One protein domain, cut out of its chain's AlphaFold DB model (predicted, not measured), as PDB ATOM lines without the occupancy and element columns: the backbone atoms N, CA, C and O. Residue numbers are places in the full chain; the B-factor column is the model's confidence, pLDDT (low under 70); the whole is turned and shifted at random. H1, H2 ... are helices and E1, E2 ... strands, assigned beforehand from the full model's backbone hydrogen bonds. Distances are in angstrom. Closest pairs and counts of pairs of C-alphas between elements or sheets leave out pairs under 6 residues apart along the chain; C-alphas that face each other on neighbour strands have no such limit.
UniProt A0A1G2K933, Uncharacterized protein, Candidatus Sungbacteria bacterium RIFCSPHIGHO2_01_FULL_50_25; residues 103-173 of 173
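AT A GLANCE: This is residues 103 to 173 of the 173 residues of an uncharacterized protein of Candidatus Sungbacteria bacterium RIFCSPHIGHO2_01_FULL_50_25 (UniProt A0A1G2K933). A small antiparallel sheet, ordered E1, E2, E3, has H1 over one face, making two layers, helix upon sheet; H2 sits at one end of the domain and the loop of residues 114 to 131 reaches toward the other. The 71 printed residues run E1, H1, E2, E3, H2; under half are in named elements, class mixed. The whole is compact, radius of gyration of the C-alphas 12.1 A, spanning 37 by 27 by 20 A.

IN THESE COORDINATES: E1, residues 109 to 113, begins at C-alpha 109 (147.241, 125.486, 147.382). H1, residues 132 to 142, is 15.9 A long. E2 is residues 151 to 154, E3 157 to 159. H2, residues 161 to 171, 16.2 A, ends at C-alpha 171 (132.635, 127.551, 157.696).

HOW THE PARTS SIT: Within hydrogen-bond range are N 110 and O 153, 2.9 A, between E1 and E2, and N 159 and O 152, 2.9 A, in the hairpin E2 and E3. H1 is on the sheet, height 9.5 A; its closest C-alphas to E1 are Ala 135 and Trp 109, 6.4 A. H2 is not on it, and is close but not clearly touching H1, closest C-alphas Ile 164 and Ile 136, 6.7 A. H1 and H2 each have 5 of 7 O i to N i+4 pairs within range.

THE WHOLE: The printed part has no cut; the link E1 to H1 is long, 18 residues. The model's pLDDT is under 70 at residues 142 to 148, 155 to 156 and 164 to 173.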
ATOM      1  N   HIS A 103     156.034 131.222 149.635       91.62
ATOM      2  CA  HIS A 103     156.621 131.116 148.294       91.62
ATOM      3  C   HIS A 103     156.836 129.666 147.862       91.62
ATOM      4  O   HIS A 103     157.115 129.394 146.695       91.62
ATOM      5  N   GLU A 104     156.715 128.723 148.793       90.44
ATOM      6  CA  GLU A 104     156.930 127.317 148.509       90.44
ATOM      7  C   GLU A 104     155.727 126.714 147.800       90.44
ATOM      8  O   GLU A 104     154.596 126.743 148.279       90.44
ATOM      9  N   ARG A 105     156.003 126.116 146.647       88.94
ATOM     10  CA  ARG A 105     155.005 125.460 145.818       88.94
ATOM     11  C   ARG A 105     154.453 124.211 146.516       88.94
ATOM     12  O   ARG A 105     153.275 124.128 146.839       88.94
ATOM     13  N   ASN A 106     155.328 123.247 146.787       87.25
ATOM     14  CA  ASN A 106     154.960 121.882 147.162       87.25
ATOM     15  C   ASN A 106     154.085 121.812 148.423       87.25
ATOM     16  O   ASN A 106     154.411 122.402 149.447       87.25
ATOM     17  N   GLY A 107     152.987 121.056 148.351       84.12
ATOM     18  CA  GLY A 107     152.059 120.858 149.470       84.12
ATOM     19  C   GLY A 107     151.117 122.033 149.758       84.12
ATOM     20  O   GLY A 107     150.229 121.883 150.594       84.12
ATOM     21  N   ASN A 108     151.253 123.161 149.055       92.19
ATOM     22  CA  ASN A 108     150.391 124.334 149.205       92.19
ATOM     23  C   ASN A 108     149.332 124.410 148.101       92.19
ATOM     24  O   ASN A 108     149.318 123.603 147.167       92.19
ATOM     25  N   TRP A 109     148.415 125.364 148.239       91.62
ATOM     26  CA  TRP A 109     147.241 125.486 147.382       91.62
ATOM     27  C   TRP A 109     147.439 126.557 146.307       91.62
ATOM     28  O   TRP A 109     147.824 127.700 146.592       91.62
ATOM     29  N   GLU A 110     147.129 126.184 145.069       89.38
ATOM     30  CA  GLU A 110     147.166 127.049 143.894       89.38
ATOM     31  C   GLU A 110     145.766 127.191 143.287       89.38
ATOM     32  O   GLU A 110     144.985 126.239 143.242       89.38
ATOM     33  N   ILE A 111     145.464 128.402 142.824       87.94
ATOM     34  CA  ILE A 111     144.279 128.750 142.051       87.94
ATOM     35  C   ILE A 111     144.764 129.069 140.638       87.94
ATOM     36  O   ILE A 111     145.565 129.984 140.450       87.94
ATOM     37  N   GLN A 112     144.287 128.337 139.638       85.06
ATOM     38  CA  GLN A 112     144.665 128.556 138.239       85.06
ATOM     39  C   GLN A 112     143.453 128.822 137.368       85.06
ATOM     40  O   GLN A 112     142.403 128.238 137.600       85.06
ATOM     41  N   SER A 113     143.625 129.643 136.332       81.44
ATOM     42  CA  SER A 113     142.704 129.762 135.199       81.44
ATOM     43  C   SER A 113     143.455 129.399 133.925       81.44
ATOM     44  O   SER A 113     144.279 130.169 133.426       81.44
ATOM     45  N   GLY A 114     143.213 128.193 133.416       79.19
ATOM     46  CA  GLY A 114     144.022 127.594 132.358       79.19
ATOM     47  C   GLY A 114     145.471 127.385 132.746       79.19
ATOM     48  O   GLY A 114     145.759 126.551 133.593       79.19
ATOM     49  N   HIS A 115     146.379 128.110 132.097       75.75
ATOM     50  CA  HIS A 115     147.819 128.015 132.358       75.75
ATOM     51  C   HIS A 115     148.360 129.184 133.193       75.75
ATOM     52  O   HIS A 115     149.570 129.291 133.376       75.75
ATOM     53  N   ALA A 116     147.484 130.066 133.683       82.69
ATOM     54  CA  ALA A 116     147.862 131.220 134.488       82.69
ATOM     55  C   ALA A 116     147.486 131.014 135.961       82.69
ATOM     56  O   ALA A 116     146.368 130.596 136.272       82.69
ATOM     57  N   SER A 117     148.413 131.348 136.861       85.56
ATOM     58  CA  SER A 117     148.141 131.421 138.295       85.56
ATOM     59  C   SER A 117     147.299 132.660 138.601       85.56
ATOM     60  O   SER A 117     147.568 133.746 138.093       85.56
ATOM     61  N   LEU A 118     146.266 132.492 139.425       84.81
ATOM     62  CA  LEU A 118     145.428 133.575 139.950       84.81
ATOM     63  C   LEU A 118     145.806 133.953 141.385       84.81
ATOM     64  O   LEU A 118     145.143 134.782 142.012       84.81
ATOM     65  N   ASN A 119     146.845 133.322 141.924       90.12
ATOM     66  CA  ASN A 119     147.320 133.591 143.262       90.12
ATOM     67  C   ASN A 119     147.832 135.036 143.396       90.12
ATOM     68  O   ASN A 119     148.314 135.622 142.424       90.12
ATOM     69  N   PRO A 120     147.774 135.622 144.604       89.81
ATOM     70  CA  PRO A 120     148.405 136.906 144.866       89.81
ATOM     71  C   PRO A 120     149.896 136.885 144.524       89.81
ATOM     72  O   PRO A 120     150.601 135.910 144.782       89.81
ATOM     73  N   GLU A 121     150.386 137.992 143.983       88.12
ATOM     74  CA  GLU A 121     151.812 138.190 143.736       88.12
ATOM     75  C   GLU A 121     152.422 139.120 144.781       88.12
ATOM     76  O   GLU A 121     151.744 139.949 145.391       88.12
ATOM     77  N   SER A 122     153.725 138.979 144.974       85.06
ATOM     78  CA  SER A 122     154.585 139.899 145.710       85.06
ATOM     79  C   SER A 122     155.752 140.323 144.821       85.06
ATOM     80  O   SER A 122     155.971 139.741 143.760       85.06
ATOM     81  N   VAL A 123     156.571 141.261 145.296       82.75
ATOM     82  CA  VAL A 123     157.807 141.677 144.608       82.75
ATOM     83  C   VAL A 123     158.770 140.524 144.279       82.75
ATOM     84  O   VAL A 123     159.547 140.635 143.337       82.75
ATOM     85  N   ILE A 124     158.720 139.414 145.023       82.75
ATOM     86  CA  ILE A 124     159.598 138.250 144.817       82.75
ATOM     87  C   ILE A 124     158.907 137.076 144.102       82.75
ATOM     88  O   ILE A 124     159.512 136.018 143.952       82.75
ATOM     89  N   GLY A 125     157.660 137.254 143.649       89.06
ATOM     90  CA  GLY A 125     156.916 136.267 142.863       89.06
ATOM     91  C   GLY A 125     155.578 135.848 143.474       89.06
ATOM     92  O   GLY A 125     155.033 136.518 144.360       89.06
ATOM     93  N   THR A 126     155.047 134.732 142.973       92.12
ATOM     94  CA  THR A 126     153.735 134.171 143.326       92.12
ATOM     95  C   THR A 126     153.673 133.692 144.780       92.12
ATOM     96  O   THR A 126     154.638 133.137 145.311       92.12
ATOM     97  N   LEU A 127     152.519 133.900 145.420       93.81
ATOM     98  CA  LEU A 127     152.224 133.494 146.793       93.81
ATOM     99  C   LEU A 127     151.243 132.320 146.815       93.81
ATOM    100  O   LEU A 127     150.105 132.441 146.378       93.81
ATOM    101  N   TYR A 128     151.640 131.186 147.375       94.00
ATOM    102  CA  TYR A 128     150.783 130.017 147.569       94.00
ATOM    103  C   TYR A 128     150.066 130.074 148.916       94.00
ATOM    104  O   TYR A 128     150.630 130.545 149.904       94.00
ATOM    105  N   PHE A 129     148.823 129.595 148.977       93.44
ATOM    106  CA  PHE A 129     148.084 129.535 150.240       93.44
ATOM    107  C   PHE A 129     148.522 128.303 151.028       93.44
ATOM    108  O   PHE A 129     148.537 127.196 150.494       93.44
ATOM    109  N   THR A 130     148.805 128.472 152.314       92.19
ATOM    110  CA  THR A 130     149.222 127.370 153.201       92.19
ATOM    111  C   THR A 130     148.056 126.523 153.709       92.19
ATOM    112  O   THR A 130     148.240 125.406 154.187       92.19
ATOM    113  N   SER A 131     146.830 127.046 153.615       88.56
ATOM    114  CA  SER A 131     145.609 126.386 154.070       88.56
ATOM    115  C   SER A 131     144.524 126.436 153.004       88.56
ATOM    116  O   SER A 131     144.266 127.481 152.397       88.56
ATOM    117  N   ARG A 132     143.821 125.307 152.852       86.06
ATOM    118  CA  ARG A 132     142.684 125.134 151.939       86.06
ATOM    119  C   ARG A 132     141.605 126.193 152.160       86.06
ATOM    120  O   ARG A 132     141.032 126.702 151.202       86.06
ATOM    121  N   VAL A 133     141.330 126.535 153.421       83.88
ATOM    122  CA  VAL A 133     140.260 127.478 153.793       83.88
ATOM    123  C   VAL A 133     140.524 128.866 153.209       83.88
ATOM    124  O   VAL A 133     139.609 129.513 152.705       83.88
ATOM    125  N   TYR A 134     141.783 129.304 153.220       87.62
ATOM    126  CA  TYR A 134     142.188 130.599 152.679       87.62
ATOM    127  C   TYR A 134     142.123 130.635 151.151       87.62
ATOM    128  O   TYR A 134     141.587 131.591 150.591       87.62
ATOM    129  N   ALA A 135     142.571 129.567 150.483       87.25
ATOM    130  CA  ALA A 135     142.452 129.441 149.029       87.25
ATOM    131  C   ALA A 135     140.984 129.504 148.570       87.25
ATOM    132  O   ALA A 135     140.652 130.230 147.633       87.25
ATOM    133  N   ILE A 136     140.079 128.806 149.270       82.38
ATOM    134  CA  ILE A 136     138.637 128.824 148.970       82.38
ATOM    135  C   ILE A 136     138.046 130.227 149.142       82.38
ATOM    136  O   ILE A 136     137.256 130.673 148.305       82.38
ATOM    137  N   ALA A 137     138.412 130.927 150.218       80.88
ATOM    138  CA  ALA A 137     137.918 132.276 150.468       80.88
ATOM    139  C   ALA A 137     138.343 133.254 149.363       80.88
ATOM    140  O   ALA A 137     137.534 134.079 148.939       80.88
ATOM    141  N   PHE A 138     139.571 133.126 148.852       81.44
ATOM    142  CA  PHE A 138     140.057 133.946 147.745       81.44
ATOM    143  C   PHE A 138     139.402 133.578 146.405       81.44
ATOM    144  O   PHE A 138     138.965 134.464 145.679       81.44
ATOM    145  N   ALA A 139     139.238 132.289 146.091       78.75
ATOM    146  CA  ALA A 139     138.577 131.853 144.856       78.75
ATOM    147  C   ALA A 139     137.132 132.374 144.730       78.75
ATOM    148  O   ALA A 139     136.672 132.709 143.636       78.75
ATOM    149  N   ARG A 140     136.419 132.514 145.857       75.19
ATOM    150  CA  ARG A 140     135.090 133.138 145.899       75.19
ATOM    151  C   ARG A 140     135.097 134.574 145.358       75.19
ATOM    152  O   ARG A 140     134.090 134.992 144.806       75.19
ATOM    153  N   GLU A 141     136.182 135.330 145.494       73.44
ATOM    154  CA  GLU A 141     136.277 136.688 144.948       73.44
ATOM    155  C   GLU A 141     136.336 136.719 143.427       73.44
ATOM    156  O   GLU A 141     135.596 137.484 142.807       73.44
ATOM    157  N   ALA A 142     137.176 135.864 142.841       67.75
ATOM    158  CA  ALA A 142     137.359 135.785 141.397       67.75
ATOM    159  C   ALA A 142     136.054 135.407 140.667       67.75
ATOM    160  O   ALA A 142     135.865 135.764 139.507       67.75
ATOM    161  N   LEU A 143     135.120 134.747 141.366       58.75
ATOM    162  CA  LEU A 143     133.777 134.412 140.881       58.75
ATOM    163  C   LEU A 143     132.804 135.603 140.774       58.75
ATOM    164  O   LEU A 143     131.786 135.479 140.092       58.75
ATOM    165  N   PHE A 144     133.060 136.748 141.415       52.91
ATOM    166  CA  PHE A 144     132.143 137.898 141.391       52.91
ATOM    167  C   PHE A 144     132.523 138.924 140.317       52.91
ATOM    168  O   PHE A 144     132.940 140.043 140.633       52.91
ATOM    169  N   GLY A 145     132.320 138.552 139.047       47.28
ATOM    170  CA  GLY A 145     132.201 139.514 137.942       47.28
ATOM    171  C   GLY A 145     132.916 139.184 136.630       47.28
ATOM    172  O   GLY A 145     132.807 139.979 135.701       47.28
ATOM    173  N   ALA A 146     133.617 138.057 136.509       48.91
ATOM    174  CA  ALA A 146     134.237 137.667 135.246       48.91
ATOM    175  C   ALA A 146     134.193 136.148 135.045       48.91
ATOM    176  O   ALA A 146     134.494 135.380 135.958       48.91
ATOM    177  N   GLU A 147     133.798 135.727 133.843       48.38
ATOM    178  CA  GLU A 147     133.828 134.337 133.382       48.38
ATOM    179  C   GLU A 147     135.282 133.862 133.233       48.38
ATOM    180  O   GLU A 147     135.827 133.780 132.136       48.38
ATOM    181  N   TYR A 148     135.936 133.558 134.350       59.19
ATOM    182  CA  TYR A 148     137.179 132.799 134.340       59.19
ATOM    183  C   TYR A 148     136.868 131.358 134.728       59.19
ATOM    184  O   TYR A 148     136.228 131.084 135.743       59.19
ATOM    185  N   TRP A 149     137.313 130.426 133.896       72.31
ATOM    186  CA  TRP A 149     137.316 129.008 134.208       72.31
ATOM    187  C   TRP A 149     138.538 128.751 135.085       72.31
ATOM    188  O   TRP A 149     139.668 128.825 134.614       72.31
ATOM    189  N   TRP A 150     138.319 128.516 136.375       79.00
ATOM    190  CA  TRP A 150     139.402 128.314 137.331       79.00
ATOM    191  C   TRP A 150     139.275 126.991 138.086       79.00
ATOM    192  O   TRP A 150     138.190 126.420 138.201       79.00
ATOM    193  N   PHE A 151     140.401 126.523 138.620       81.25
ATOM    194  CA  PHE A 151     140.521 125.313 139.426       81.25
ATOM    195  C   PHE A 151     141.392 125.577 140.654       81.25
ATOM    196  O   PHE A 151     142.313 126.392 140.595       81.25
ATOM    197  N   ILE A 152     141.110 124.874 141.753       86.81
ATOM    198  CA  ILE A 152     141.947 124.876 142.957       86.81
ATOM    199  C   ILE A 152     142.560 123.493 143.091       86.81
ATOM    200  O   ILE A 152     141.840 122.496 143.063       86.81
ATOM    201  N   PHE A 153     143.867 123.425 143.292       86.75
ATOM    202  CA  PHE A 153     144.535 122.169 143.599       86.75
ATOM    203  C   PHE A 153     145.595 122.365 144.674       86.75
ATOM    204  O   PHE A 153     146.189 123.435 144.815       86.75
ATOM    205  N   GLN A 154     145.816 121.304 145.435       86.69
ATOM    206  CA  GLN A 154     147.069 121.096 146.141       86.69
ATOM    207  C   GLN A 154     148.017 120.407 145.164       86.69
ATOM    208  O   GLN A 154     147.564 119.650 144.309       86.69
ATOM    209  N   TYR A 155     149.323 120.638 145.253       69.88
ATOM    210  CA  TYR A 155     150.292 119.899 144.435       69.88
ATOM    211  C   TYR A 155     150.184 118.386 144.662       69.88
ATOM    212  O   TYR A 155     150.797 117.859 145.586       69.88
ATOM    213  N   GLY A 156     149.386 117.715 143.825       61.62
ATOM    214  CA  GLY A 156     149.017 116.305 143.954       61.62
ATOM    215  C   GLY A 156     147.521 116.026 143.762       61.62
ATOM    216  O   GLY A 156     147.203 115.018 143.145       61.62
ATOM    217  N   ASP A 157     146.626 116.933 144.184       76.25
ATOM    218  CA  ASP A 157     145.178 116.680 144.272       76.25
ATOM    219  C   ASP A 157     144.321 117.882 143.826       76.25
ATOM    220  O   ASP A 157     144.443 118.997 144.345       76.25
ATOM    221  N   LEU A 158     143.407 117.643 142.880       79.56
ATOM    222  CA  LEU A 158     142.417 118.618 142.408       79.56
ATOM    223  C   LEU A 158     141.209 118.653 143.350       79.56
ATOM    224  O   LEU A 158     140.648 117.611 143.676       79.56
ATOM    225  N   ILE A 159     140.748 119.851 143.707       77.88
ATOM    226  CA  ILE A 159     139.462 120.029 144.383       77.88
ATOM    227  C   ILE A 159     138.361 120.217 143.342       77.88
ATOM    228  O   ILE A 159     138.435 121.093 142.474       77.88
ATOM    229  N   THR A 160     137.299 119.432 143.480       74.31
ATOM    230  CA  THR A 160     136.104 119.575 142.652       74.31
ATOM    231  C   THR A 160     135.285 120.799 143.054       74.31
ATOM    232  O   THR A 160     135.324 121.288 144.188       74.31
ATOM    233  N   ARG A 161     134.481 121.291 142.113       72.38
ATOM    234  CA  ARG A 161     133.558 122.409 142.330       72.38
ATOM    235  C   ARG A 161     132.602 122.129 143.496       72.38
ATOM    236  O   ARG A 161     132.332 123.008 144.313       72.38
ATOM    237  N   GLU A 162     132.094 120.910 143.577       75.38
ATOM    238  CA  GLU A 162     131.119 120.463 144.568       75.38
ATOM    239  C   GLU A 162     131.704 120.525 145.985       75.38
ATOM    240  O   GLU A 162     131.058 121.026 146.908       75.38
ATOM    241  N   GLU A 163     132.959 120.104 146.154       72.69
ATOM    242  CA  GLU A 163     133.665 120.162 147.436       72.69
ATOM    243  C   GLU A 163     133.919 121.595 147.916       72.69
ATOM    244  O   GLU A 163     133.886 121.863 149.124       72.69
ATOM    245  N   ILE A 164     134.147 122.530 146.988       69.06
ATOM    246  CA  ILE A 164     134.291 123.958 147.306       69.06
ATOM    247  C   ILE A 164     132.996 124.470 147.933       69.06
ATOM    248  O   ILE A 164     133.023 125.054 149.018       69.06
ATOM    249  N   PHE A 165     131.856 124.203 147.294       67.38
ATOM    250  CA  PHE A 165     130.555 124.664 147.782       67.38
ATOM    251  C   PHE A 165     130.104 123.954 149.064       67.38
ATOM    252  O   PHE A 165     129.453 124.572 149.908       67.38
ATOM    253  N   ALA A 166     130.461 122.681 149.254       67.38
ATOM    254  CA  ALA A 166     130.149 121.942 150.477       67.38
ATOM    255  C   ALA A 166     130.920 122.481 151.696       67.38
ATOM    256  O   ALA A 166     130.327 122.730 152.746       67.38
ATOM    257  N   THR A 167     132.222 122.737 151.543       63.22
ATOM    258  CA  THR A 167     133.085 123.256 152.622       63.22
ATOM    259  C   THR A 167     132.656 124.659 153.069       63.22
ATOM    260  O   THR A 167     132.721 124.993 154.249       63.22
ATOM    261  N   GLN A 168     132.146 125.478 152.146       57.81
ATOM    262  CA  GLN A 168     131.646 126.823 152.445       57.81
ATOM    263  C   GLN A 168     130.454 126.830 153.407       57.81
ATOM    264  O   GLN A 168     130.359 127.725 154.245       57.81
ATOM    265  N   LYS A 169     129.560 125.837 153.322       55.28
ATOM    266  CA  LYS A 169     128.408 125.731 154.232       55.28
ATOM    267  C   LYS A 169     128.825 125.439 155.674       55.28
ATOM    268  O   LYS A 169     128.126 125.854 156.583       55.28
ATOM    269  N   LEU A 170     129.951 124.754 155.869       51.44
ATOM    270  CA  LEU A 170     130.475 124.384 157.188       51.44
ATOM    271  C   LEU A 170     131.231 125.522 157.884       51.44
ATOM    272  O   LEU A 170     131.237 125.577 159.102       51.44
ATOM    273  N   VAL A 171     131.873 126.417 157.130       49.84
ATOM    274  CA  VAL A 171     132.635 127.551 157.696       49.84
ATOM    275  C   VAL A 171     131.724 128.736 158.066       49.84
ATOM    276  O   VAL A 171     132.123 129.600 158.839       49.84
ATOM    277  N   LEU A 172     130.509 128.789 157.506       42.19
ATOM    278  CA  LEU A 172     129.513 129.848 157.735       42.19
ATOM    279  C   LEU A 172     128.360 129.432 158.671       42.19
ATOM    280  O   LEU A 172     127.463 130.245 158.894       42.19
ATOM    281  N   ALA A 173     128.361 128.190 159.159       41.41
ATOM    282  CA  ALA A 173     127.392 127.645 160.113       41.41
ATOM    283  C   ALA A 173     127.978 127.639 161.529       41.41
ATOM    284  O   ALA A 173     127.187 127.843 162.476       41.41
TER     285      ALA A 173